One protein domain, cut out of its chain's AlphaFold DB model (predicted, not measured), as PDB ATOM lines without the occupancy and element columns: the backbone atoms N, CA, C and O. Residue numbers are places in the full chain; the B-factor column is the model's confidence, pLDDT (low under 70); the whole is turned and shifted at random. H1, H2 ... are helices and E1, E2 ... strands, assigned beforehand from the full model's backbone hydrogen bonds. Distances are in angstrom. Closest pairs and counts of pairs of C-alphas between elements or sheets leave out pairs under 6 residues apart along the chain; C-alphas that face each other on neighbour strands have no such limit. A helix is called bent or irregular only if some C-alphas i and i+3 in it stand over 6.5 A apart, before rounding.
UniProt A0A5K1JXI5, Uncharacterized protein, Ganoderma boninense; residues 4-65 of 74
ATOM      1  N   GLN A   4     111.308 116.606 134.747       76.69
ATOM      2  CA  GLN A   4     111.414 117.910 134.101       76.69
ATOM      3  C   GLN A   4     112.373 118.854 134.843       76.69
ATOM      4  O   GLN A   4     113.090 119.632 134.216       76.69
ATOM      5  N   VAL A   5     112.411 118.782 136.177       77.62
ATOM      6  CA  VAL A   5     113.314 119.597 137.007       77.62
ATOM      7  C   VAL A   5     114.756 119.116 136.868       77.62
ATOM      8  O   VAL A   5     115.674 119.934 136.822       77.62
ATOM      9  N   GLU A   6     114.971 117.803 136.768       79.12
ATOM     10  CA  GLU A   6     116.304 117.234 136.547       79.12
ATOM     11  C   GLU A   6     116.856 117.624 135.168       79.12
ATOM     12  O   GLU A   6     118.002 118.068 135.075       79.12
ATOM     13  N   ASP A   7     116.033 117.553 134.119       82.94
ATOM     14  CA  ASP A   7     116.423 117.936 132.758       82.94
ATOM     15  C   ASP A   7     116.789 119.427 132.657       82.94
ATOM     16  O   ASP A   7     117.811 119.783 132.066       82.94
ATOM     17  N   GLN A   8     116.008 120.313 133.287       84.69
ATOM     18  CA  GLN A   8     116.310 121.750 133.333       84.69
ATOM     19  C   GLN A   8     117.627 122.038 134.057       84.69
ATOM     20  O   GLN A   8     118.460 122.800 133.565       84.69
ATOM     21  N   GLN A   9     117.861 121.390 135.202       83.06
ATOM     22  CA  GLN A   9     119.123 121.536 135.928       83.06
ATOM     23  C   GLN A   9     120.315 121.072 135.090       83.06
ATOM     24  O   GLN A   9     121.362 121.721 135.100       83.06
ATOM     25  N   GLN A  10     120.172 119.973 134.346       87.00
ATOM     26  CA  GLN A  10     121.221 119.499 133.445       87.00
ATOM     27  C   GLN A  10     121.504 120.504 132.325       87.00
ATOM     28  O   GLN A  10     122.673 120.774 132.043       87.00
ATOM     29  N   GLN A  11     120.468 121.101 131.728       90.75
ATOM     30  CA  GLN A  11     120.628 122.156 130.724       90.75
ATOM     31  C   GLN A  11     121.363 123.375 131.287       90.75
ATOM     32  O   GLN A  11     122.315 123.851 130.667       90.75
ATOM     33  N   GLU A  12     120.996 123.840 132.484       90.69
ATOM     34  CA  GLU A  12     121.707 124.936 133.151       90.69
ATOM     35  C   GLU A  12     123.184 124.602 133.382       90.69
ATOM     36  O   GLU A  12     124.055 125.429 133.122       90.69
ATOM     37  N   ILE A  13     123.493 123.382 133.831       91.31
ATOM     38  CA  ILE A  13     124.878 122.946 134.053       91.31
ATOM     39  C   ILE A  13     125.664 122.925 132.740       91.31
ATOM     40  O   ILE A  13     126.813 123.361 132.722       91.31
ATOM     41  N   ILE A  14     125.068 122.454 131.643       94.38
ATOM     42  CA  ILE A  14     125.703 122.464 130.315       94.38
ATOM     43  C   ILE A  14     126.034 123.899 129.894       94.38
ATOM     44  O   ILE A  14     127.156 124.170 129.465       94.38
ATOM     45  N   VAL A  15     125.091 124.826 130.072       96.25
ATOM     46  CA  VAL A  15     125.310 126.247 129.776       96.25
ATOM     47  C   VAL A  15     126.432 126.811 130.649       96.25
ATOM     48  O   VAL A  15     127.355 127.430 130.125       96.25
ATOM     49  N   LEU A  16     126.432 126.541 131.957       95.12
ATOM     50  CA  LEU A  16     127.490 127.000 132.863       95.12
ATOM     51  C   LEU A  16     128.866 126.438 132.481       95.12
ATOM     52  O   LEU A  16     129.838 127.187 132.477       95.12
ATOM     53  N   LYS A  17     128.958 125.160 132.096       95.38
ATOM     54  CA  LYS A  17     130.206 124.576 131.579       95.38
ATOM     55  C   LYS A  17     130.706 125.304 130.335       95.38
ATOM     56  O   LYS A  17     131.904 125.511 130.212       95.38
ATOM     57  N   SER A  18     129.802 125.714 129.445       96.81
ATOM     58  CA  SER A  18     130.166 126.447 128.225       96.81
ATOM     59  C   SER A  18     130.586 127.897 128.480       96.81
ATOM     60  O   SER A  18     131.418 128.422 127.756       96.81
ATOM     61  N   ILE A  19     130.034 128.547 129.510       96.81
ATOM     62  CA  ILE A  19     130.376 129.935 129.860       96.81
ATOM     63  C   ILE A  19     131.712 129.990 130.597       96.81
ATOM     64  O   ILE A  19     132.520 130.878 130.346       96.81
ATOM     65  N   TYR A  20     131.912 129.069 131.542       95.25
ATOM     66  CA  TYR A  20     133.047 129.121 132.456       95.25
ATOM     67  C   TYR A  20     134.212 128.236 132.031       95.25
ATOM     68  O   TYR A  20     135.289 128.425 132.571       95.25
ATOM     69  N   GLU A  21     134.028 127.299 131.097       94.56
ATOM     70  CA  GLU A  21     135.060 126.415 130.533       94.56
ATOM     71  C   GLU A  21     136.139 125.997 131.553       94.56
ATOM     72  O   GLU A  21     135.918 125.107 132.373       94.56
ATOM     73  N   HIS A  22     137.298 126.662 131.525       94.00
ATOM     74  CA  HIS A  22     138.458 126.398 132.379       94.00
ATOM     75  C   HIS A  22     138.240 126.686 133.873       94.00
ATOM     76  O   HIS A  22     138.930 126.113 134.716       94.00
ATOM     77  N   ASP A  23     137.292 127.554 134.206       95.62
ATOM     78  CA  ASP A  23     136.917 127.919 135.568       95.62
ATOM     79  C   ASP A  23     135.805 127.026 136.139       95.62
ATOM     80  O   ASP A  23     135.496 127.126 137.332       95.62
ATOM     81  N   PHE A  24     135.215 126.132 135.335       96.38
ATOM     82  CA  PHE A  24     134.240 125.150 135.808       96.38
ATOM     83  C   PHE A  24     134.939 123.891 136.338       96.38
ATOM     84  O   PHE A  24     135.659 123.198 135.622       96.38
ATOM     85  N   ILE A  25     134.676 123.544 137.597       95.69
ATOM     86  CA  ILE A  25     135.286 122.402 138.279       95.69
ATOM     87  C   ILE A  25     134.190 121.411 138.670       95.69
ATOM     88  O   ILE A  25     133.392 121.663 139.580       95.69
ATOM     89  N   ASP A  26     134.183 120.253 138.010       90.81
ATOM     90  CA  ASP A  26     133.325 119.128 138.378       90.81
ATOM     91  C   ASP A  26     133.732 118.574 139.753       90.81
ATOM     92  O   ASP A  26     134.894 118.224 139.986       90.81
ATOM     93  N   VAL A  27     132.770 118.461 140.673       89.38
ATOM     94  CA  VAL A  27     132.990 117.780 141.952       89.38
ATOM     95  C   VAL A  27     132.525 116.334 141.795       89.38
ATOM     96  O   VAL A  27     131.333 116.085 141.605       89.38
ATOM     97  N   PRO A  28     133.440 115.346 141.835       82.56
ATOM     98  CA  PRO A  28     133.043 113.960 141.687       82.56
ATOM     99  C   PRO A  28     132.168 113.545 142.877       82.56
ATOM    100  O   PRO A  28     132.473 113.913 144.016       82.56
ATOM    101  N   PRO A  29     131.129 112.721 142.653       74.75
ATOM    102  CA  PRO A  29     130.291 112.231 143.736       74.75
ATOM    103  C   PRO A  29     131.132 111.543 144.825       74.75
ATOM    104  O   PRO A  29     132.044 110.770 144.496       74.75
ATOM    105  N   PRO A  30     130.826 111.753 146.119       74.06
ATOM    106  CA  PRO A  30     131.515 111.063 147.201       74.06
ATOM    107  C   PRO A  30     131.461 109.541 147.015       74.06
ATOM    108  O   PRO A  30     130.391 108.945 146.886       74.06
ATOM    109  N   LYS A  31     132.625 108.878 147.050       69.38
ATOM    110  CA  LYS A  31     132.746 107.419 146.837       69.38
ATOM    111  C   LYS A  31     132.012 106.574 147.892       69.38
ATOM    112  O   LYS A  31     131.804 105.383 147.674       69.38
ATOM    113  N   ALA A  32     131.642 107.171 149.025       67.12
ATOM    114  CA  ALA A  32     131.125 106.471 150.196       67.12
ATOM    115  C   ALA A  32     129.662 105.994 150.075       67.12
ATOM    116  O   ALA A  32     129.280 105.104 150.828       67.12
ATOM    117  N   TRP A  33     128.846 106.513 149.142       62.88
ATOM    118  CA  TRP A  33     127.412 106.174 149.091       62.88
ATOM    119  C   TRP A  33     126.909 105.871 147.672       62.88
ATOM    120  O   TRP A  33     126.538 106.760 146.911       62.88
ATOM    121  N   LYS A  34     126.868 104.582 147.302       62.19
ATOM    122  CA  LYS A  34     126.467 104.139 145.949       62.19
ATOM    123  C   LYS A  34     124.974 104.323 145.631       62.19
ATOM    124  O   LYS A  34     124.626 104.293 144.456       62.19
ATOM    125  N   ALA A  35     124.123 104.511 146.641       65.50
ATOM    126  CA  ALA A  35     122.661 104.481 146.498       65.50
ATOM    127  C   ALA A  35     121.940 105.791 146.879       65.50
ATOM    128  O   ALA A  35     120.714 105.830 146.862       65.50
ATOM    129  N   ALA A  36     122.666 106.853 147.247       64.69
ATOM    130  CA  ALA A  36     122.038 108.135 147.554       64.69
ATOM    131  C   ALA A  36     121.716 108.874 146.244       64.69
ATOM    132  O   ALA A  36     122.558 108.862 145.337       64.69
ATOM    133  N   PRO A  37     120.541 109.525 146.136       65.12
ATOM    134  CA  PRO A  37     120.250 110.443 145.042       65.12
ATOM    135  C   PRO A  37     121.390 111.454 144.904       65.12
ATOM    136  O   PRO A  37     121.788 112.090 145.882       65.12
ATOM    137  N   ARG A  38     121.965 111.546 143.704       73.00
ATOM    138  CA  ARG A  38     123.129 112.393 143.444       73.00
ATOM    139  C   ARG A  38     122.640 113.791 143.113       73.00
ATOM    140  O   ARG A  38     122.046 113.993 142.062       73.00
ATOM    141  N   LEU A  39     122.892 114.734 144.010       75.94
ATOM    142  CA  LEU A  39     122.700 116.145 143.706       75.94
ATOM    143  C   LEU A  39     123.849 116.614 142.806       75.94
ATOM    144  O   LEU A  39     124.997 116.233 143.061       75.94
ATOM    145  N   PRO A  40     123.580 117.419 141.767       82.69
ATOM    146  CA  PRO A  40     124.642 118.068 141.024       82.69
ATOM    147  C   PRO A  40     125.464 118.973 141.947       82.69
ATOM    148  O   PRO A  40     124.927 119.855 142.623       82.69
ATOM    149  N   GLU A  41     126.774 118.749 141.954       88.62
ATOM    150  CA  GLU A  41     127.736 119.501 142.749       88.62
ATOM    151  C   GLU A  41     128.894 119.935 141.853       88.62
ATOM    152  O   GLU A  41     129.486 119.132 141.129       88.62
ATOM    153  N   PHE A  42     129.206 121.225 141.881       92.38
ATOM    154  CA  PHE A  42     130.287 121.800 141.092       92.38
ATOM    155  C   PHE A  42     130.828 123.060 141.764       92.38
ATOM    156  O   PHE A  42     130.210 123.636 142.669       92.38
ATOM    157  N   LYS A  43     132.006 123.495 141.321       96.12
ATOM    158  CA  LYS A  43     132.600 124.773 141.714       96.12
ATOM    159  C   LYS A  43     132.855 125.621 140.477       96.12
ATOM    160  O   LYS A  43     133.192 125.088 139.428       96.12
ATOM    161  N   ILE A  44     132.720 126.933 140.624       96.88
ATOM    162  CA  ILE A  44     133.140 127.908 139.615       96.88
ATOM    163  C   ILE A  44     134.224 128.778 140.242       96.88
ATOM    164  O   ILE A  44     134.026 129.317 141.337       96.88
ATOM    165  N   ARG A  45     135.377 128.902 139.585       96.94
ATOM    166  CA  ARG A  45     136.406 129.864 139.982       96.94
ATOM    167  C   ARG A  45     135.981 131.251 139.516       96.94
ATOM    168  O   ARG A  45     135.867 131.512 138.328       96.94
ATOM    169  N   VAL A  46     135.735 132.139 140.469       95.50
ATOM    170  CA  VAL A  46     135.398 133.536 140.198       95.50
ATOM    171  C   VAL A  46     136.649 134.358 140.457       95.50
ATOM    172  O   VAL A  46     137.079 134.496 141.605       95.50
ATOM    173  N   THR A  47     137.258 134.856 139.387       95.69
ATOM    174  CA  THR A  47     138.482 135.656 139.443       95.69
ATOM    175  C   THR A  47     138.165 137.141 139.530       95.69
ATOM    176  O   THR A  47     137.107 137.605 139.098       95.69
ATOM    177  N   TYR A  48     139.099 137.911 140.077       95.50
ATOM    178  CA  TYR A  48     139.035 139.361 139.991       95.50
ATOM    179  C   TYR A  48     139.056 139.815 138.513       95.50
ATOM    180  O   TYR A  48     139.767 139.195 137.717       95.50
ATOM    181  N   PRO A  49     138.297 140.861 138.121       93.31
ATOM    182  CA  PRO A  49     138.165 141.258 136.714       93.31
ATOM    183  C   PRO A  49     139.459 141.746 136.059       93.31
ATOM    184  O   PRO A  49     139.570 141.707 134.837       93.31
ATOM    185  N   ASP A  50     140.414 142.234 136.853       95.31
ATOM    186  CA  ASP A  50     141.720 142.662 136.354       95.31
ATOM    187  C   ASP A  50     142.646 141.441 136.158       95.31
ATOM    188  O   ASP A  50     142.939 140.734 137.138       95.31
ATOM    189  N   PRO A  51     143.125 141.186 134.922       91.94
ATOM    190  CA  PRO A  51     143.981 140.047 134.606       91.94
ATOM    191  C   PRO A  51     145.250 139.959 135.459       91.94
ATOM    192  O   PRO A  51     145.641 138.845 135.814       91.94
ATOM    193  N   ASP A  52     145.833 141.090 135.872       96.56
ATOM    194  CA  ASP A  52     147.083 141.132 136.652       96.56
ATOM    195  C   ASP A  52     146.918 140.557 138.070       96.56
ATOM    196  O   ASP A  52     147.888 140.145 138.728       96.56
ATOM    197  N   TYR A  53     145.673 140.502 138.545       95.69
ATOM    198  CA  TYR A  53     145.311 139.978 139.857       95.69
ATOM    199  C   TYR A  53     144.441 138.723 139.788       95.69
ATOM    200  O   TYR A  53     144.195 138.124 140.835       95.69
ATOM    201  N   SER A  54     144.008 138.292 138.601       91.75
ATOM    202  CA  SER A  54     143.061 137.182 138.418       91.75
ATOM    203  C   SER A  54     143.530 135.863 139.056       91.75
ATOM    204  O   SER A  54     142.726 135.125 139.625       91.75
ATOM    205  N   GLU A  55     144.841 135.605 139.068       92.62
ATOM    206  CA  GLU A  55     145.441 134.421 139.704       92.62
ATOM    207  C   GLU A  55     145.670 134.566 141.217       92.62
ATOM    208  O   GLU A  55     145.842 133.572 141.923       92.62
ATOM    209  N   LYS A  56     145.694 135.799 141.736       95.56
ATOM    210  CA  LYS A  56     145.981 136.098 143.152       95.56
ATOM    211  C   LYS A  56     144.712 136.329 143.962       95.56
ATOM    212  O   LYS A  56     144.678 136.030 145.152       95.56
ATOM    213  N   ILE A  57     143.694 136.893 143.322       96.69
ATOM    214  CA  ILE A  57     142.433 137.293 143.927       96.69
ATOM    215  C   ILE A  57     141.326 136.537 143.203       96.69
ATOM    216  O   ILE A  57     140.865 136.928 142.132       96.69
ATOM    217  N   TYR A  58     140.904 135.435 143.806       96.25
ATOM    218  CA  TYR A  58     139.780 134.642 143.336       96.25
ATOM    219  C   TYR A  58     139.114 133.930 144.510       96.25
ATOM    220  O   TYR A  58     139.687 133.793 145.593       96.25
ATOM    221  N   PHE A  59     137.903 133.435 144.281       96.62
ATOM    222  CA  PHE A  59     137.249 132.496 145.183       96.62
ATOM    223  C   PHE A  59     136.580 131.372 144.393       96.62
ATOM    224  O   PHE A  59     136.278 131.509 143.210       96.62
ATOM    225  N   HIS A  60     136.348 130.237 145.053       96.62
ATOM    226  CA  HIS A  60     135.553 129.154 144.487       96.62
ATOM    227  C   HIS A  60     134.107 129.284 144.959       96.62
ATOM    228  O   HIS A  60     133.819 129.086 146.141       96.62
ATOM    229  N   LEU A  61     133.195 129.577 144.035       95.69
ATOM    230  CA  LEU A  61     131.763 129.477 144.277       95.69
ATOM    231  C   LEU A  61     131.374 127.999 144.263       95.69
ATOM    232  O   LEU A  61     131.308 127.376 143.204       95.69
ATOM    233  N   HIS A  62     131.137 127.429 145.439       94.38
ATOM    234  CA  HIS A  62     130.695 126.045 145.580       94.38
ATOM    235  C   HIS A  62     129.173 125.978 145.530       94.38
ATOM    236  O   HIS A  62     128.494 126.572 146.363       94.38
ATOM    237  N   THR A  63     128.642 125.251 144.549       90.25
ATOM    238  CA  THR A  63     127.201 125.080 144.369       90.25
ATOM    239  C   THR A  63     126.814 123.629 144.626       90.25
ATOM    240  O   THR A  63     127.329 122.718 143.979       90.25
ATOM    241  N   ASN A  64     125.881 123.434 145.556       85.38
ATOM    242  CA  ASN A  64     125.175 122.178 145.784       85.38
ATOM    243  C   ASN A  64     123.684 122.456 145.588       85.38
ATOM    244  O   ASN A  64     123.126 123.328 146.260       85.38
ATOM    245  N   ARG A  65     123.063 121.776 144.623       72.12
ATOM    246  CA  ARG A  65     121.684 122.060 144.227       72.12
ATOM    247  C   ARG A  65     120.699 121.048 144.829       72.12
ATOM    248  O   ARG A  65     120.813 119.872 144.497       72.12
TER     249      ARG A  65
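Overview. This is residues 4 to 65 of the 74 residues of an uncharacterized protein of Ganoderma boninense (UniProt A0A5K1JXI5). A small sheet of three strands has one long helix, H1, lying over one face, and its other face is bare of named elements. Residues 31 to 37, in the loop that joins E1 to E2, stick out at one end of the longest axis, while the little helix H2, between E2 and E3, lies at the other end. The 62 printed residues hold two named helices and three named strands, in the order H1, E1, E2, H2, E3, and the antiparallel sheet runs E1, E2, E3; the class is mixed, helices and strands. The whole is loose, with a radius of gyration of the C-alphas of 14.1 A, and flat, with spans of 45 by 27 by 15 A.

Along the chain. Find C-alpha 4 at (111.414, 117.910, 134.101); from there H1 runs through residues 4 to 23, 27.4 A long. It has a kink of 52 degrees near residue 17 and is irregular, with C-alphas 19 and 22 at 9.2 A from each other. Next comes E1, residues 24 to 26. After residues 27 to 40, look for C-alpha 41 at (127.736, 119.501, 142.749), where E2, residues 41 to 47, begins its 19.7 A. H2 is residues 51 to 54. E3, residues 58 to 64, spans 19.4 A and ends with C-alpha 64 at (125.175, 122.178, 145.784).

Arrangement. Start with the inner strand E2. The edge strand E1 is antiparallel to it at 154 degrees and forms a hairpin with it; N 25 and O 43 are 2.8 A apart, within hydrogen-bond range. On the other side of E2 the edge strand E3 is antiparallel to it at 160 degrees, with N 61 and O 44 at 2.8 A and N 46 and O 59 at 2.9 A. H1 is on the sheet at a height of 10.0 A and over E1, running along the strands at 18 degrees to E1 on the local plane. The closest C-alphas of H1 and E2 are those of Asp 23 and Arg 45, 4.9 A apart. H2 is not on the sheet, and H1 and H2 are apart. In H1, 14 of 16 O i to N i+4 pairs are within hydrogen-bond range; H2 is too short for such a pair.

Size, cuts and confidence. Look at Ala 35 and Asp 52 for the two C-alphas farthest apart, 45.1 A. The printed part has no cut. The link from E1 to E2, 14 residues, is long; the other links are tight. Residues 31 to 37 stand free, and these seven have pLDDT under 70; the mean of the printed part is 87.5.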